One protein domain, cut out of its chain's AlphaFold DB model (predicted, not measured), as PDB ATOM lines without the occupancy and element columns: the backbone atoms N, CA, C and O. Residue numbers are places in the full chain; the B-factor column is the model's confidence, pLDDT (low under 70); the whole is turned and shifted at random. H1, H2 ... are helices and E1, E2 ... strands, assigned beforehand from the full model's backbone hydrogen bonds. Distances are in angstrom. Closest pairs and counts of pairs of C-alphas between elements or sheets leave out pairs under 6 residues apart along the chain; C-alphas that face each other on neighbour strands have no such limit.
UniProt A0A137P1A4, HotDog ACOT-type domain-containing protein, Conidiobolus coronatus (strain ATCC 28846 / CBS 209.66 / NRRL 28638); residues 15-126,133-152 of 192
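This is residues 15 to 126 and 133 to 152 of the 192 residues of the protein "HotDog ACOT-type domain-containing protein" of Conidiobolus coronatus (strain ATCC 28846 / CBS 209.66 / NRRL 28638) (UniProt A0A137P1A4). A single six-stranded sheet curls like part of a barrel round one long helix, H1, which lies in its hollow; the sheet's other face has no named helix. The sheet is strongly twisted, and it stays open between its edge strands E1 and E2. The printed part has 132 residues, with one named helix and six named strands in the order E1 H1 E2 E3 E4 E5 E6; across the sheet the order is E1 E6 E3 E4 E5 E2, mixed. The class is mixed, helices and strands. The whole is compact, with a radius of gyration of the C-alphas of 16.1 A, and elongated in outline, spanning 51 by 28 by 25 A.

Across the sheet, E1 is residues 15 to 22, 20.1 A from first to last C-alpha, beginning at C-alpha 15 (197.054, 194.825, 150.067). E6 is residues 141 to 150, 29.5 A, ending at C-alpha 150 (188.178, 212.462, 156.870). E3 is residues 75 to 85, 30.9 A, and E4 is residues 89 to 99, 32.7 A. E5, residues 110 to 121, 33.7 A, bends by 51 degrees at residue 113. E2, residues 56 to 66, 26.1 A, bends by 63 degrees at residue 63. H1 is residues 26 to 49, 34.3 A, beginning at C-alpha 26 (175.892, 207.158, 154.278).

E3, E4 and E5 form a meander, each strand the antiparallel neighbour of the one before. E3 and E4 are a hairpin, with N 79 and O 95 at 2.9 A; E4 and E5 are another, with N 96 and O 113 at 2.8 A. E2 is the antiparallel neighbour of E5, with N 62 and O 116 at 2.9 A; E2 E3 E4 E5 are a Greek key, a meander whose last strand pairs with the strand before it. On the other side of E3, E6 is antiparallel to it, with N 78 and O 144 at 2.9 A. E1 is parallel to E6, with N 20 and O 147 at 3.0 A. H1 is on one face of this sheet, two layers in all. The closest C-alphas of H1 and E3 are those of Val 41 and Ala 80, 6.1 A apart; those of H1 and E6 are Ser 44 and Leu 142, 5.9 A apart. In H1 every O i to N i+4 pair is within hydrogen-bond range. E1 and E2 are apart.

The two C-alphas farthest apart, those of Ile 104 and Asn 125, are 55.0 A from each other. Residues 127 to 132 are not printed, and C-alphas 126 and 133 are 14.8 A apart across this cut. Of the links that are printed whole, none is long. The mean pLDDT of the printed part is 78.5; it is under 70 in residues 15 to 27, 50 to 54, 101 to 106, 124 to 126, 133 to 140 and 149 to 152.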
ATOM      1  N   SER A  15     196.650 193.689 150.893       45.72
ATOM      2  CA  SER A  15     197.054 194.825 150.067       45.72
ATOM      3  C   SER A  15     197.167 196.104 150.901       45.72
ATOM      4  O   SER A  15     196.684 196.190 152.032       45.72
ATOM      5  N   SER A  16     197.857 197.073 150.308       50.12
ATOM      6  CA  SER A  16     198.174 198.406 150.814       50.12
ATOM      7  C   SER A  16     196.996 199.134 151.472       50.12
ATOM      8  O   SER A  16     195.856 199.056 151.024       50.12
ATOM      9  N   ILE A  17     197.318 199.911 152.511       56.34
ATOM     10  CA  ILE A  17     196.383 200.807 153.194       56.34
ATOM     11  C   ILE A  17     196.012 201.955 152.242       56.34
ATOM     12  O   ILE A  17     196.779 202.903 152.076       56.34
ATOM     13  N   GLU A  18     194.841 201.879 151.614       60.59
ATOM     14  CA  GLU A  18     194.285 202.972 150.803       60.59
ATOM     15  C   GLU A  18     193.533 203.963 151.707       60.59
ATOM     16  O   GLU A  18     192.798 203.556 152.613       60.59
ATOM     17  N   LEU A  19     193.738 205.266 151.475       58.75
ATOM     18  CA  LEU A  19     193.064 206.336 152.207       58.75
ATOM     19  C   LEU A  19     191.689 206.601 151.602       58.75
ATOM     20  O   LEU A  19     191.582 207.008 150.446       58.75
ATOM     21  N   VAL A  20     190.644 206.413 152.400       64.81
ATOM     22  CA  VAL A  20     189.265 206.571 151.930       64.81
ATOM     23  C   VAL A  20     188.705 207.904 152.407       64.81
ATOM     24  O   VAL A  20     188.595 208.100 153.618       64.81
ATOM     25  N   PRO A  21     188.332 208.812 151.494       57.84
ATOM     26  CA  PRO A  21     187.787 210.111 151.841       57.84
ATOM     27  C   PRO A  21     186.365 210.010 152.411       57.84
ATOM     28  O   PRO A  21     185.397 209.839 151.677       57.84
ATOM     29  N   ILE A  22     186.212 210.198 153.722       59.34
ATOM     30  CA  ILE A  22     184.895 210.283 154.369       59.34
ATOM     31  C   ILE A  22     184.464 211.747 154.396       59.34
ATOM     32  O   ILE A  22     184.811 212.511 155.296       59.34
ATOM     33  N   ASN A  23     183.742 212.170 153.372       53.12
ATOM     34  CA  ASN A  23     182.901 213.375 153.429       53.12
ATOM     35  C   ASN A  23     181.559 213.083 152.766       53.12
ATOM     36  O   ASN A  23     180.979 213.894 152.054       53.12
ATOM     37  N   LEU A  24     181.160 211.838 152.944       50.97
ATOM     38  CA  LEU A  24     180.201 211.124 152.154       50.97
ATOM     39  C   LEU A  24     179.019 210.896 153.087       50.97
ATOM     40  O   LEU A  24     179.188 210.374 154.189       50.97
ATOM     41  N   THR A  25     177.830 211.327 152.669       60.44
ATOM     42  CA  THR A  25     176.588 210.813 153.255       60.44
ATOM     43  C   THR A  25     176.659 209.284 153.256       60.44
ATOM     44  O   THR A  25     177.386 208.699 152.441       60.44
ATOM     45  N   SER A  26     175.923 208.627 154.156       61.62
ATOM     46  CA  SER A  26     175.892 207.158 154.278       61.62
ATOM     47  C   SER A  26     175.847 206.448 152.915       61.62
ATOM     48  O   SER A  26     176.628 205.531 152.674       61.62
ATOM     49  N   THR A  27     175.053 206.965 151.973       61.75
ATOM     50  CA  THR A  27     174.921 206.492 150.584       61.75
ATOM     51  C   THR A  27     176.248 206.357 149.835       61.75
ATOM     52  O   THR A  27     176.510 205.364 149.162       61.75
ATOM     53  N   SER A  28     177.110 207.360 149.927       71.62
ATOM     54  CA  SER A  28     178.343 207.397 149.137       71.62
ATOM     55  C   SER A  28     179.473 206.545 149.720       71.62
ATOM     56  O   SER A  28     180.304 206.043 148.962       71.62
ATOM     57  N   LEU A  29     179.460 206.296 151.033       78.81
ATOM     58  CA  LEU A  29     180.321 205.282 151.644       78.81
ATOM     59  C   LEU A  29     179.900 203.874 151.205       78.81
ATOM     60  O   LEU A  29     180.763 203.069 150.860       78.81
ATOM     61  N   THR A  30     178.592 203.604 151.150       83.44
ATOM     62  CA  THR A  30     178.060 202.329 150.653       83.44
ATOM     63  C   THR A  30     178.465 202.076 149.202       83.44
ATOM     64  O   THR A  30     178.983 201.006 148.903       83.44
ATOM     65  N   ASN A  31     178.334 203.063 148.310       85.50
ATOM     66  CA  ASN A  31     178.751 202.908 146.908       85.50
ATOM     67  C   ASN A  31     180.251 202.606 146.770       85.50
ATOM     68  O   ASN A  31     180.647 201.743 145.985       85.50
ATOM     69  N   TRP A  32     181.094 203.299 147.545       86.06
ATOM     70  CA  TRP A  32     182.530 203.024 147.573       86.06
ATOM     71  C   TRP A  32     182.814 201.596 148.053       86.06
ATOM     72  O   TRP A  32     183.586 200.874 147.423       86.06
ATOM     73  N   LEU A  33     182.157 201.173 149.133       88.06
ATOM     74  CA  LEU A  33     182.322 199.848 149.720       88.06
ATOM     75  C   LEU A  33     181.908 198.741 148.742       88.06
ATOM     76  O   LEU A  33     182.667 197.793 148.550       88.06
ATOM     77  N   LEU A  34     180.763 198.896 148.070       91.06
ATOM     78  CA  LEU A  34     180.290 197.967 147.038       91.06
ATOM     79  C   LEU A  34     181.281 197.860 145.871       91.06
ATOM     80  O   LEU A  34     181.575 196.758 145.420       91.06
ATOM     81  N   SER A  35     181.876 198.974 145.434       90.62
ATOM     82  CA  SER A  35     182.914 198.949 144.394       90.62
ATOM     83  C   SER A  35     184.178 198.202 144.837       90.62
ATOM     84  O   SER A  35     184.800 197.494 144.041       90.62
ATOM     85  N   LYS A  36     184.592 198.328 146.104       89.50
ATOM     86  CA  LYS A  36     185.744 197.571 146.625       89.50
ATOM     87  C   LYS A  36     185.428 196.088 146.796       89.50
ATOM     88  O   LYS A  36     186.295 195.263 146.520       89.50
ATOM     89  N   LEU A  37     184.202 195.761 147.197       91.06
ATOM     90  CA  LEU A  37     183.706 194.390 147.280       91.06
ATOM     91  C   LEU A  37     183.731 193.697 145.917       91.06
ATOM     92  O   LEU A  37     184.325 192.631 145.809       91.06
ATOM     93  N   ASP A  38     183.186 194.334 144.884       91.75
ATOM     94  CA  ASP A  38     183.174 193.814 143.510       91.75
ATOM     95  C   ASP A  38     184.598 193.508 143.005       91.75
ATOM     96  O   ASP A  38     184.909 192.400 142.564       91.75
ATOM     97  N   ASN A  39     185.538 194.434 143.221       89.50
ATOM     98  CA  ASN A  39     186.947 194.205 142.893       89.50
ATOM     99  C   ASN A  39     187.566 193.033 143.679       89.50
ATOM    100  O   ASN A  39     188.314 192.230 143.115       89.50
ATOM    101  N   LEU A  40     187.292 192.926 144.985       88.31
ATOM    102  CA  LEU A  40     187.826 191.854 145.831       88.31
ATOM    103  C   LEU A  40     187.265 190.488 145.427       88.31
ATOM    104  O   LEU A  40     188.008 189.503 145.381       88.31
ATOM    105  N   VAL A  41     185.968 190.418 145.142       87.69
ATOM    106  CA  VAL A  41     185.291 189.198 144.702       87.69
ATOM    107  C   VAL A  41     185.817 188.771 143.337       87.69
ATOM    108  O   VAL A  41     186.177 187.607 143.176       87.69
ATOM    109  N   TRP A  42     186.009 189.702 142.400       86.94
ATOM    110  CA  TRP A  42     186.673 189.423 141.123       86.94
ATOM    111  C   TRP A  42     188.085 188.852 141.299       86.94
ATOM    112  O   TRP A  42     188.428 187.834 140.701       86.94
ATOM    113  N   LEU A  43     188.907 189.445 142.168       85.31
ATOM    114  CA  LEU A  43     190.238 188.902 142.460       85.31
ATOM    115  C   LEU A  43     190.168 187.511 143.105       85.31
ATOM    116  O   LEU A  43     191.001 186.650 142.815       85.31
ATOM    117  N   SER A  44     189.171 187.281 143.961       84.31
ATOM    118  CA  SER A  44     188.922 185.978 144.586       84.31
ATOM    119  C   SER A  44     188.524 184.939 143.541       84.31
ATOM    120  O   SER A  44     189.050 183.829 143.560       84.31
ATOM    121  N   TYR A  45     187.673 185.316 142.585       84.44
ATOM    122  CA  TYR A  45     187.306 184.503 141.430       84.44
ATOM    123  C   TYR A  45     188.530 184.132 140.588       84.44
ATOM    124  O   TYR A  45     188.803 182.945 140.417       84.44
ATOM    125  N   CYS A  46     189.324 185.113 140.153       82.12
ATOM    126  CA  CYS A  46     190.540 184.874 139.370       82.12
ATOM    127  C   CYS A  46     191.514 183.928 140.088       82.12
ATOM    128  O   CYS A  46     192.106 183.049 139.461       82.12
ATOM    129  N   LYS A  47     191.663 184.080 141.410       77.62
ATOM    130  CA  LYS A  47     192.526 183.222 142.232       77.62
ATOM    131  C   LYS A  47     191.988 181.797 142.360       77.62
ATOM    132  O   LYS A  47     192.767 180.857 142.247       77.62
ATOM    133  N   LEU A  48     190.689 181.634 142.616       73.50
ATOM    134  CA  LEU A  48     190.056 180.318 142.751       73.50
ATOM    135  C   LEU A  48     190.044 179.559 141.423       73.50
ATOM    136  O   LEU A  48     190.295 178.359 141.400       73.50
ATOM    137  N   TRP A  49     189.757 180.254 140.326       70.19
ATOM    138  CA  TRP A  49     189.590 179.626 139.020       70.19
ATOM    139  C   TRP A  49     190.908 179.445 138.266       70.19
ATOM    140  O   TRP A  49     190.962 178.681 137.311       70.19
ATOM    141  N   GLY A  50     191.981 180.138 138.663       63.25
ATOM    142  CA  GLY A  50     193.279 180.069 137.985       63.25
ATOM    143  C   GLY A  50     193.284 180.672 136.573       63.25
ATOM    144  O   GLY A  50     194.311 180.646 135.898       63.25
ATOM    145  N   PHE A  51     192.159 181.243 136.130       61.75
ATOM    146  CA  PHE A  51     191.992 181.833 134.809       61.75
ATOM    147  C   PHE A  51     191.591 183.300 134.931       61.75
ATOM    148  O   PHE A  51     190.467 183.632 135.286       61.75
ATOM    149  N   TYR A  52     192.508 184.182 134.539       56.56
ATOM    150  CA  TYR A  52     192.221 185.598 134.288       56.56
ATOM    151  C   TYR A  52     191.457 185.829 132.972       56.56
ATOM    152  O   TYR A  52     191.124 186.965 132.654       56.56
ATOM    153  N   SER A  53     191.249 184.780 132.166       56.47
ATOM    154  CA  SER A  53     190.718 184.900 130.803       56.47
ATOM    155  C   SER A  53     189.213 184.687 130.690       56.47
ATOM    156  O   SER A  53     188.664 184.910 129.620       56.47
ATOM    157  N   THR A  54     188.548 184.210 131.743       69.62
ATOM    158  CA  THR A  54     187.111 183.946 131.684       69.62
ATOM    159  C   THR A  54     186.355 185.215 132.047       69.62
ATOM    160  O   THR A  54     186.435 185.697 133.177       69.62
ATOM    161  N   ASN A  55     185.629 185.761 131.073       80.81
ATOM    162  CA  ASN A  55     184.754 186.898 131.310       80.81
ATOM    163  C   ASN A  55     183.650 186.473 132.276       80.81
ATOM    164  O   ASN A  55     182.953 185.482 132.049       80.81
ATOM    165  N   CYS A  56     183.467 187.222 133.352       86.12
ATOM    166  CA  CYS A  56     182.322 187.044 134.222       86.12
ATOM    167  C   CYS A  56     181.750 188.403 134.606       86.12
ATOM    168  O   CYS A  56     182.401 189.439 134.454       86.12
ATOM    169  N   VAL A  57     180.497 188.390 135.036       91.50
ATOM    170  CA  VAL A  57     179.785 189.585 135.477       91.50
ATOM    171  C   VAL A  57     179.091 189.319 136.793       91.50
ATOM    172  O   VAL A  57     178.617 188.208 137.054       91.50
ATOM    173  N   THR A  58     178.991 190.367 137.597       94.25
ATOM    174  CA  THR A  58     178.179 190.387 138.807       94.25
ATOM    175  C   THR A  58     176.714 190.231 138.416       94.25
ATOM    176  O   THR A  58     176.150 191.073 137.717       94.25
ATOM    177  N   LYS A  59     176.101 189.121 138.830       95.69
ATOM    178  CA  LYS A  59     174.687 188.818 138.587       95.69
ATOM    179  C   LYS A  59     173.800 189.364 139.698       95.69
ATOM    180  O   LYS A  59     172.751 189.928 139.402       95.69
ATOM    181  N   SER A  60     174.200 189.171 140.950       96.88
ATOM    182  CA  SER A  60     173.444 189.633 142.113       96.88
ATOM    183  C   SER A  60     174.360 189.960 143.284       96.88
ATOM    184  O   SER A  60     175.488 189.468 143.388       96.88
ATOM    185  N   ILE A  61     173.850 190.834 144.148       96.56
ATOM    186  CA  ILE A  61     174.371 191.093 145.484       96.56
ATOM    187  C   ILE A  61     173.207 190.819 146.424       96.56
ATOM    188  O   ILE A  61     172.188 191.507 146.359       96.56
ATOM    189  N   ASP A  62     173.366 189.819 147.277       96.00
ATOM    190  CA  ASP A  62     172.303 189.279 148.109       96.00
ATOM    191  C   ASP A  62     172.648 189.493 149.588       96.00
ATOM    192  O   ASP A  62     173.797 189.348 150.006       96.00
ATOM    193  N   ASN A  63     171.649 189.863 150.396       94.94
ATOM    194  CA  ASN A  63     171.783 190.064 151.845       94.94
ATOM    195  C   ASN A  63     172.948 190.985 152.264       94.94
ATOM    196  O   ASN A  63     173.627 190.705 153.246       94.94
ATOM    197  N   PHE A  64     173.190 192.082 151.535       95.25
ATOM    198  CA  PHE A  64     174.182 193.077 151.949       95.25
ATOM    199  C   PHE A  64     173.708 193.820 153.203       95.25
ATOM    200  O   PHE A  64     172.869 194.722 153.129       95.25
ATOM    201  N   ASN A  65     174.272 193.452 154.350       93.69
ATOM    202  CA  ASN A  65     173.882 193.962 155.653       93.69
ATOM    203  C   ASN A  65     175.043 194.710 156.305       93.69
ATOM    204  O   ASN A  65     176.102 194.146 156.563       93.69
ATOM    205  N   LEU A  66     174.825 195.983 156.639       91.44
ATOM    206  CA  LEU A  66     175.708 196.744 157.524       91.44
ATOM    207  C   LEU A  66     175.044 196.855 158.893       91.44
ATOM    208  O   LEU A  66     174.134 197.655 159.093       91.44
ATOM    209  N   ILE A  67     175.511 196.045 159.837       90.88
ATOM    210  CA  ILE A  67     174.965 195.969 161.197       90.88
ATOM    211  C   ILE A  67     175.426 197.174 162.020       90.88
ATOM    212  O   ILE A  67     174.742 197.606 162.947       90.88
ATOM    213  N   ARG A  68     176.595 197.734 161.688       86.56
ATOM    214  CA  ARG A  68     177.176 198.886 162.383       86.56
ATOM    215  C   ARG A  68     177.667 199.938 161.397       86.56
ATOM    216  O   ARG A  68     178.109 199.632 160.293       86.56
ATOM    217  N   ALA A  69     177.594 201.198 161.816       85.31
ATOM    218  CA  ALA A  69     178.142 202.306 161.049       85.31
ATOM    219  C   ALA A  69     179.674 202.323 161.149       85.31
ATOM    220  O   ALA A  69     180.229 202.275 162.246       85.31
ATOM    221  N   LEU A  70     180.338 202.449 160.002       85.00
ATOM    222  CA  LEU A  70     181.791 202.575 159.901       85.00
ATOM    223  C   LEU A  70     182.259 203.955 160.373       85.00
ATOM    224  O   LEU A  70     181.709 204.981 159.953       85.00
ATOM    225  N   LYS A  71     183.295 203.995 161.215       79.31
ATOM    226  CA  LYS A  71     183.786 205.246 161.809       79.31
ATOM    227  C   LYS A  71     184.969 205.826 161.038       79.31
ATOM    228  O   LYS A  71     185.784 205.124 160.443       79.31
ATOM    229  N   SER A  72     185.089 207.153 161.074       79.00
ATOM    230  CA  SER A  72     186.296 207.823 160.585       79.00
ATOM    231  C   SER A  72     187.513 207.434 161.410       79.00
ATOM    232  O   SER A  72     187.404 207.261 162.613       79.00
ATOM    233  N   GLY A  73     188.674 207.317 160.763       77.06
ATOM    234  CA  GLY A  73     189.919 206.917 161.420       77.06
ATOM    235  C   GLY A  73     190.099 205.403 161.524       77.06
ATOM    236  O   GLY A  73     191.236 204.949 161.660       77.06
ATOM    237  N   SER A  74     189.023 204.623 161.394       82.12
ATOM    238  CA  SER A  74     189.068 203.168 161.482       82.12
ATOM    239  C   SER A  74     189.830 202.496 160.348       82.12
ATOM    240  O   SER A  74     189.932 202.990 159.220       82.12
ATOM    241  N   LEU A  75     190.341 201.311 160.660       85.44
ATOM    242  CA  LEU A  75     190.838 200.363 159.680       85.44
ATOM    243  C   LEU A  75     189.722 199.380 159.360       85.44
ATOM    244  O   LEU A  75     189.149 198.781 160.262       85.44
ATOM    245  N   ILE A  76     189.431 199.193 158.083       88.31
ATOM    246  CA  ILE A  76     188.450 198.215 157.619       88.31
ATOM    247  C   ILE A  76     189.199 197.099 156.931       88.31
ATOM    248  O   ILE A  76     190.066 197.367 156.108       88.31
ATOM    249  N   LYS A  77     188.837 195.854 157.202       89.69
ATOM    250  CA  LYS A  77     189.239 194.714 156.397       89.69
ATOM    251  C   LYS A  77     188.001 194.100 155.771       89.69
ATOM    252  O   LYS A  77     187.027 193.815 156.459       89.69
ATOM    253  N   ILE A  78     188.063 193.913 154.464       91.56
ATOM    254  CA  ILE A  78     187.052 193.207 153.690       91.56
ATOM    255  C   ILE A  78     187.639 191.844 153.350       91.56
ATOM    256  O   ILE A  78     188.784 191.774 152.889       91.56
ATOM    257  N   GLN A  79     186.899 190.771 153.600       91.44
ATOM    258  CA  GLN A  79     187.298 189.419 153.221       91.44
ATOM    259  C   GLN A  79     186.244 188.824 152.296       91.44
ATOM    260  O   GLN A  79     185.060 189.091 152.469       91.44
ATOM    261  N   ALA A  80     186.677 188.020 151.332       90.62
ATOM    262  CA  ALA A  80     185.801 187.288 150.431       90.62
ATOM    263  C   ALA A  80     186.256 185.828 150.327       90.62
ATOM    264  O   ALA A  80     187.458 185.529 150.318       90.62
ATOM    265  N   VAL A  81     185.284 184.920 150.274       88.19
ATOM    266  CA  VAL A  81     185.478 183.471 150.180       88.19
ATOM    267  C   VAL A  81     184.441 182.907 149.215       88.19
ATOM    268  O   VAL A  81     183.257 183.194 149.353       88.19
ATOM    269  N   GLY A  82     184.872 182.088 148.255       86.38
ATOM    270  CA  GLY A  82     183.941 181.323 147.423       86.38
ATOM    271  C   GLY A  82     183.241 180.253 148.260       86.38
ATOM    272  O   GLY A  82     183.920 179.434 148.881       86.38
ATOM    273  N   VAL A  83     181.907 180.274 148.294       86.38
ATOM    274  CA  VAL A  83     181.085 179.363 149.114       86.38
ATOM    275  C   VAL A  83     180.304 178.354 148.285       86.38
ATOM    276  O   VAL A  83     180.114 177.225 148.731       86.38
ATOM    277  N   LEU A  84     179.900 178.723 147.069       84.94
ATOM    278  CA  LEU A  84     179.181 177.836 146.162       84.94
ATOM    279  C   LEU A  84     179.708 177.997 144.738       84.94
ATOM    280  O   LEU A  84     179.883 179.107 144.239       84.94
ATOM    281  N   ILE A  85     179.950 176.865 144.080       83.06
ATOM    282  CA  ILE A  85     180.401 176.799 142.690       83.06
ATOM    283  C   ILE A  85     179.373 175.977 141.917       83.06
ATOM    284  O   ILE A  85     179.272 174.763 142.084       83.06
ATOM    285  N   GLY A  86     178.581 176.662 141.103       81.88
ATOM    286  CA  GLY A  86     177.708 176.060 140.104       81.88
ATOM    287  C   GLY A  86     178.437 175.847 138.777       81.88
ATOM    288  O   GLY A  86     179.617 176.152 138.629       81.88
ATOM    289  N   SER A  87     177.711 175.361 137.770       80.25
ATOM    290  CA  SER A  87     178.275 175.120 136.432       80.25
ATOM    291  C   SER A  87     178.732 176.400 135.728       80.25
ATOM    292  O   SER A  87     179.744 176.396 135.035       80.25
ATOM    293  N   LYS A  88     177.982 177.495 135.902       84.12
ATOM    294  CA  LYS A  88     178.264 178.812 135.304       84.12
ATOM    295  C   LYS A  88     178.230 179.954 136.311       84.12
ATOM    296  O   LYS A  88     178.354 181.108 135.916       84.12
ATOM    297  N   SER A  89     178.012 179.654 137.587       88.62
ATOM    298  CA  SER A  89     177.800 180.654 138.629       88.62
ATOM    299  C   SER A  89     178.681 180.401 139.837       88.62
ATOM    300  O   SER A  89     178.906 179.255 140.212       88.62
ATOM    301  N   PHE A  90     179.122 181.473 140.474       88.81
ATOM    302  CA  PHE A  90     179.999 181.451 141.634       88.81
ATOM    303  C   PHE A  90     179.412 182.360 142.681       88.81
ATOM    304  O   PHE A  90     179.176 183.529 142.398       88.81
ATOM    305  N   GLU A  91     179.190 181.839 143.871       91.50
ATOM    306  CA  GLU A  91     178.747 182.639 144.995       91.50
ATOM    307  C   GLU A  91     179.905 182.851 145.955       91.50
ATOM    308  O   GLU A  91     180.613 181.912 146.339       91.50
ATOM    309  N   PHE A  92     180.081 184.104 146.341       92.38
ATOM    310  CA  PHE A  92     181.093 184.535 147.277       92.38
ATOM    311  C   PHE A  92     180.414 185.112 148.502       92.38
ATOM    312  O   PHE A  92     179.661 186.076 148.397       92.38
ATOM    313  N   TYR A  93     180.727 184.551 149.662       94.06
ATOM    314  CA  TYR A  93     180.458 185.210 150.927       94.06
ATOM    315  C   TYR A  93     181.534 186.263 151.155       94.06
ATOM    316  O   TYR A  93     182.731 185.980 151.014       94.06
ATOM    317  N   PHE A  94     181.123 187.464 151.538       94.12
ATOM    318  CA  PHE A  94     182.040 188.492 151.994       94.12
ATOM    319  C   PHE A  94     181.665 188.970 153.387       94.12
ATOM    320  O   PHE A  94     180.497 189.021 153.758       94.12
ATOM    321  N   ASN A  95     182.677 189.368 154.151       95.19
ATOM    322  CA  ASN A  95     182.492 190.041 155.424       95.19
ATOM    323  C   ASN A  95     183.319 191.326 155.484       95.19
ATOM    324  O   ASN A  95     184.301 191.524 154.761       95.19
ATOM    325  N   ILE A  96     182.889 192.212 156.367       93.88
ATOM    326  CA  ILE A  96     183.529 193.480 156.660       93.88
ATOM    327  C   ILE A  96     183.778 193.491 158.158       93.88
ATOM    328  O   ILE A  96     182.852 193.371 158.964       93.88
ATOM    329  N   ILE A  97     185.042 193.637 158.528       93.31
ATOM    330  CA  ILE A  97     185.472 193.763 159.914       93.31
ATOM    331  C   ILE A  97     186.210 195.090 160.087       93.31
ATOM    332  O   ILE A  97     186.929 195.546 159.196       93.31
ATOM    333  N   GLU A  98     186.034 195.733 161.228       90.69
ATOM    334  CA  GLU A  98     186.598 197.040 161.546       90.69
ATOM    335  C   GLU A  98     187.497 196.926 162.768       90.69
ATOM    336  O   GLU A  98     187.199 196.210 163.718       90.69
ATOM    337  N   ARG A  99     188.610 197.647 162.749       88.94
ATOM    338  CA  ARG A  99     189.463 197.874 163.907       88.94
ATOM    339  C   ARG A  99     189.537 199.369 164.140       88.94
ATOM    340  O   ARG A  99     189.911 200.116 163.229       88.94
ATOM    341  N   ASN A 100     189.213 199.807 165.351       78.75
ATOM    342  CA  ASN A 100     189.280 201.221 165.699       78.75
ATOM    343  C   ASN A 100     190.726 201.726 165.548       78.75
ATOM    344  O   ASN A 100     191.640 201.242 166.214       78.75
ATOM    345  N   GLY A 101     190.934 202.668 164.629       66.25
ATOM    346  CA  GLY A 101     192.257 203.200 164.307       66.25
ATOM    347  C   GLY A 101     192.668 204.405 165.153       66.25
ATOM    348  O   GLY A 101     193.804 204.857 165.021       66.25
ATOM    349  N   GLU A 102     191.773 204.925 165.999       65.81
ATOM    350  CA  GLU A 102     192.050 206.053 166.901       65.81
ATOM    351  C   GLU A 102     192.620 205.595 168.252       65.81
ATOM    352  O   GLU A 102     193.335 206.350 168.910       65.81
ATOM    353  N   VAL A 103     192.369 204.344 168.650       61.00
ATOM    354  CA  VAL A 103     192.935 203.770 169.875       61.00
ATOM    355  C   VAL A 103     194.315 203.197 169.559       61.00
ATOM    356  O   VAL A 103     194.441 202.153 168.915       61.00
ATOM    357  N   ILE A 104     195.363 203.882 170.020       50.97
ATOM    358  CA  ILE A 104     196.747 203.393 169.985       50.97
ATOM    359  C   ILE A 104     196.801 202.115 170.839       50.97
ATOM    360  O   ILE A 104     196.859 202.189 172.061       50.97
ATOM    361  N   GLY A 105     196.709 200.946 170.197       57.59
ATOM    362  CA  GLY A 105     196.680 199.638 170.867       57.59
ATOM    363  C   GLY A 105     195.392 198.828 170.688       57.59
ATOM    364  O   GLY A 105     195.330 197.711 171.189       57.59
ATOM    365  N   GLY A 106     194.390 199.325 169.951       64.19
ATOM    366  CA  GLY A 106     193.223 198.519 169.585       64.19
ATOM    367  C   GLY A 106     193.640 197.330 168.716       64.19
ATOM    368  O   GLY A 106     193.990 197.504 167.547       64.19
ATOM    369  N   THR A 107     193.659 196.125 169.285       70.12
ATOM    370  CA  THR A 107     194.048 194.888 168.588       70.12
ATOM    371  C   THR A 107     192.857 194.144 167.999       70.12
ATOM    372  O   THR A 107     193.033 193.374 167.052       70.12
ATOM    373  N   GLU A 108     191.659 194.393 168.520       86.31
ATOM    374  CA  GLU A 108     190.475 193.612 168.190       86.31
ATOM    375  C   GLU A 108     189.834 194.073 166.881       86.31
ATOM    376  O   GLU A 108     189.612 195.261 166.637       86.31
ATOM    377  N   TRP A 109     189.575 193.096 166.014       90.06
ATOM    378  CA  TRP A 109     188.744 193.273 164.835       90.06
ATOM    379  C   TRP A 109     187.315 192.922 165.210       90.06
ATOM    380  O   TRP A 109     187.047 191.825 165.693       90.06
ATOM    381  N   GLU A 110     186.401 193.830 164.933       92.00
ATOM    382  CA  GLU A 110     184.995 193.663 165.237       92.00
ATOM    383  C   GLU A 110     184.190 193.520 163.944       92.00
ATOM    384  O   GLU A 110     184.436 194.205 162.951       92.00
ATOM    385  N   PHE A 111     183.185 192.652 163.955       92.38
ATOM    386  CA  PHE A 111     182.320 192.428 162.802       92.38
ATOM    387  C   PHE A 111     181.412 193.633 162.521       92.38
ATOM    388  O   PHE A 111     180.821 194.207 163.436       92.38
ATOM    389  N   VAL A 112     181.309 194.049 161.260       93.50
ATOM    390  CA  VAL A 112     180.508 195.217 160.848       93.50
ATOM    391  C   VAL A 112     179.349 194.828 159.952       93.50
ATOM    392  O   VAL A 112     178.276 195.421 160.054       93.50
ATOM    393  N   GLY A 113     179.562 193.862 159.072       95.12
ATOM    394  CA  GLY A 113     178.571 193.485 158.085       95.12
ATOM    395  C   GLY A 113     179.068 192.396 157.158       95.12
ATOM    396  O   GLY A 113     180.247 192.031 157.175       95.12
ATOM    397  N   ASP A 114     178.157 191.893 156.349       97.12
ATOM    398  CA  ASP A 114     178.369 190.777 155.446       97.12
ATOM    399  C   ASP A 114     177.383 190.805 154.277       97.12
ATOM    400  O   ASP A 114     176.563 191.717 154.129       97.12
ATOM    401  N   GLY A 115     177.527 189.816 153.408       96.56
ATOM    402  CA  GLY A 115     176.598 189.540 152.333       96.56
ATOM    403  C   GLY A 115     177.158 188.508 151.371       96.56
ATOM    404  O   GLY A 115     178.216 187.907 151.593       96.56
ATOM    405  N   PHE A 116     176.426 188.321 150.284       95.94
ATOM    406  CA  PHE A 116     176.771 187.405 149.213       95.94
ATOM    407  C   PHE A 116     176.842 188.157 147.891       95.94
ATOM    408  O   PHE A 116     176.111 189.118 147.652       95.94
ATOM    409  N   MET A 117     177.755 187.734 147.030       96.31
ATOM    410  CA  MET A 117     177.884 188.256 145.679       96.31
ATOM    411  C   MET A 117     177.993 187.088 144.713       96.31
ATOM    412  O   MET A 117     178.853 186.217 144.875       96.31
ATOM    413  N   THR A 118     177.127 187.075 143.706       94.06
ATOM    414  CA  THR A 118     177.065 185.992 142.727       94.06
ATOM    415  C   THR A 118     177.591 186.468 141.388       94.06
ATOM    416  O   THR A 118     177.086 187.429 140.809       94.06
ATOM    417  N   TYR A 119     178.596 185.773 140.868       91.88
ATOM    418  CA  TYR A 119     179.175 185.998 139.548       91.88
ATOM    419  C   TYR A 119     178.683 184.935 138.579       91.88
ATOM    420  O   TYR A 119     178.503 183.777 138.958       91.88
ATOM    421  N   VAL A 120     178.481 185.313 137.320       90.06
ATOM    422  CA  VAL A 120     178.166 184.374 136.239       90.06
ATOM    423  C   VAL A 120     179.183 184.505 135.124       90.06
ATOM    424  O   VAL A 120     179.509 185.611 134.697       90.06
ATOM    425  N   ILE A 121     179.676 183.361 134.657       86.50
ATOM    426  CA  ILE A 121     180.566 183.292 133.502       86.50
ATOM    427  C   ILE A 121     179.780 183.665 132.248       86.50
ATOM    428  O   ILE A 121     178.747 183.065 131.937       86.50
ATOM    429  N   ILE A 122     180.318 184.621 131.502       85.31
ATOM    430  CA  ILE A 122     179.913 184.898 130.132       85.31
ATOM    431  C   ILE A 122     180.842 184.085 129.236       85.31
ATOM    432  O   ILE A 122     181.988 184.460 129.008       85.31
ATOM    433  N   GLU A 123     180.346 182.950 128.749       75.00
ATOM    434  CA  GLU A 123     181.085 182.129 127.791       75.00
ATOM    435  C   GLU A 123     181.233 182.890 126.472       75.00
ATOM    436  O   GLU A 123     180.244 183.171 125.789       75.00
ATOM    437  N   SER A 124     182.470 183.178 126.078       69.69
ATOM    438  CA  SER A 124     182.768 183.405 124.668       69.69
ATOM    439  C   SER A 124     182.752 182.063 123.921       69.69
ATOM    440  O   SER A 124     182.854 180.990 124.522       69.69
ATOM    441  N   ASN A 125     182.629 182.084 122.590       62.28
ATOM    442  CA  ASN A 125     182.695 180.846 121.800       62.28
ATOM    443  C   ASN A 125     184.028 180.089 121.983       62.28
ATOM    444  O   ASN A 125     184.045 178.873 121.807       62.28
ATOM    445  N   GLU A 126     185.098 180.774 122.398       63.31
ATOM    446  CA  GLU A 126     186.414 180.194 122.701       63.31
ATOM    447  C   GLU A 126     186.466 179.502 124.081       63.31
ATOM    448  O   GLU A 126     187.291 178.620 124.312       63.31
ATOM    449  N   ASN A 133     187.118 171.097 132.884       50.47
ATOM    450  CA  ASN A 133     187.936 170.740 134.046       50.47
ATOM    451  C   ASN A 133     187.664 171.681 135.225       50.47
ATOM    452  O   ASN A 133     188.536 172.439 135.645       50.47
ATOM    453  N   ILE A 134     186.447 171.628 135.769       54.31
ATOM    454  CA  ILE A 134     186.151 172.252 137.063       54.31
ATOM    455  C   ILE A 134     186.769 171.360 138.143       54.31
ATOM    456  O   ILE A 134     186.160 170.396 138.605       54.31
ATOM    457  N   ALA A 135     188.024 171.631 138.497       50.66
ATOM    458  CA  ALA A 135     188.643 171.004 139.654       50.66
ATOM    459  C   ALA A 135     187.893 171.434 140.927       50.66
ATOM    460  O   ALA A 135     187.447 172.575 141.032       50.66
ATOM    461  N   LEU A 136     187.772 170.530 141.905       50.31
ATOM    462  CA  LEU A 136     187.351 170.883 143.263       50.31
ATOM    463  C   LEU A 136     188.312 171.948 143.807       50.31
ATOM    464  O   LEU A 136     189.444 171.642 144.183       50.31
ATOM    465  N   VAL A 137     187.877 173.205 143.807       53.28
ATOM    466  CA  VAL A 137     188.689 174.311 144.304       53.28
ATOM    467  C   VAL A 137     188.612 174.318 145.826       53.28
ATOM    468  O   VAL A 137     187.530 174.390 146.407       53.28
ATOM    469  N   HIS A 138     189.767 174.254 146.487       57.09
ATOM    470  CA  HIS A 138     189.833 174.475 147.927       57.09
ATOM    471  C   HIS A 138     189.439 175.928 148.240       57.09
ATOM    472  O   HIS A 138     189.969 176.842 147.602       57.09
ATOM    473  N   PRO A 139     188.560 176.173 149.228       59.88
ATOM    474  CA  PRO A 139     188.168 177.526 149.590       59.88
ATOM    475  C   PRO A 139     189.408 178.315 150.013       59.88
ATOM    476  O   PRO A 139     190.090 177.974 150.979       59.88
ATOM    477  N   SER A 140     189.720 179.366 149.257       67.38
ATOM    478  CA  SER A 140     190.800 180.294 149.572       67.38
ATOM    479  C   SER A 140     190.196 181.650 149.916       67.38
ATOM    480  O   SER A 140     189.400 182.195 149.153       67.38
ATOM    481  N   THR A 141     190.545 182.178 151.086       73.38
ATOM    482  CA  THR A 141     190.119 183.514 151.512       73.38
ATOM    483  C   THR A 141     191.046 184.561 150.915       73.38
ATOM    484  O   THR A 141     192.275 184.455 151.018       73.38
ATOM    485  N   LEU A 142     190.466 185.599 150.322       77.31
ATOM    486  CA  LEU A 142     191.173 186.824 149.972       77.31
ATOM    487  C   LEU A 142     190.743 187.930 150.938       77.31
ATOM    488  O   LEU A 142     189.579 188.002 151.322       77.31
ATOM    489  N   SER A 143     191.674 188.793 151.343       75.94
ATOM    490  CA  SER A 143     191.363 189.933 152.205       75.94
ATOM    491  C   SER A 143     192.081 191.194 151.757       75.94
ATOM    492  O   SER A 143     193.213 191.131 151.292       75.94
ATOM    493  N   ILE A 144     191.459 192.354 151.933       77.44
ATOM    494  CA  ILE A 144     192.096 193.656 151.714       77.44
ATOM    495  C   ILE A 144     191.787 194.569 152.901       77.44
ATOM    496  O   ILE A 144     190.678 194.541 153.429       77.44
ATOM    497  N   THR A 145     192.773 195.362 153.336       77.69
ATOM    498  CA  THR A 145     192.628 196.321 154.440       77.69
ATOM    499  C   THR A 145     192.714 197.767 153.942       77.69
ATOM    500  O   THR A 145     193.647 198.134 153.239       77.69
ATOM    501  N   TYR A 146     191.768 198.602 154.362       76.81
ATOM    502  CA  TYR A 146     191.615 200.016 154.024       76.81
ATOM    503  C   TYR A 146     191.710 200.885 155.285       76.81
ATOM    504  O   TYR A 146     191.326 200.438 156.368       76.81
ATOM    505  N   LYS A 147     192.174 202.139 155.170       76.88
ATOM    506  CA  LYS A 147     192.103 203.124 156.265       76.88
ATOM    507  C   LYS A 147     191.149 204.247 155.905       76.88
ATOM    508  O   LYS A 147     191.362 205.001 154.955       76.88
ATOM    509  N   LEU A 148     190.118 204.397 156.720       72.50
ATOM    510  CA  LEU A 148     189.150 205.466 156.590       72.50
ATOM    511  C   LEU A 148     189.724 206.786 157.117       72.50
ATOM    512  O   LEU A 148     190.185 206.859 158.257       72.50
ATOM    513  N   GLN A 149     189.685 207.856 156.321       66.88
ATOM    514  CA  GLN A 149     190.147 209.181 156.743       66.88
ATOM    515  C   GLN A 149     189.209 210.307 156.300       66.88
ATOM    516  O   GLN A 149     188.734 210.372 155.169       66.88
ATOM    517  N   LYS A 150     188.985 211.278 157.186       61.34
ATOM    518  CA  LYS A 150     188.178 212.462 156.870       61.34
ATOM    519  C   LYS A 150     188.857 213.330 155.801       61.34
ATOM    520  O   LYS A 150     190.037 213.671 155.924       61.34
ATOM    521  N   LEU A 151     188.104 213.777 154.789       55.81
ATOM    522  CA  LEU A 151     188.636 214.589 153.674       55.81
ATOM    523  C   LEU A 151     189.312 215.895 154.109       55.81
ATOM    524  O   LEU A 151     190.244 216.361 153.449       55.81
ATOM    525  N   SER A 152     188.860 216.495 155.212       52.91
ATOM    526  CA  SER A 152     189.445 217.728 155.753       52.91
ATOM    527  C   SER A 152     190.921 217.566 156.133       52.91
ATOM    528  O   SER A 152     191.677 218.536 156.073       52.91
TER     529      SER A 152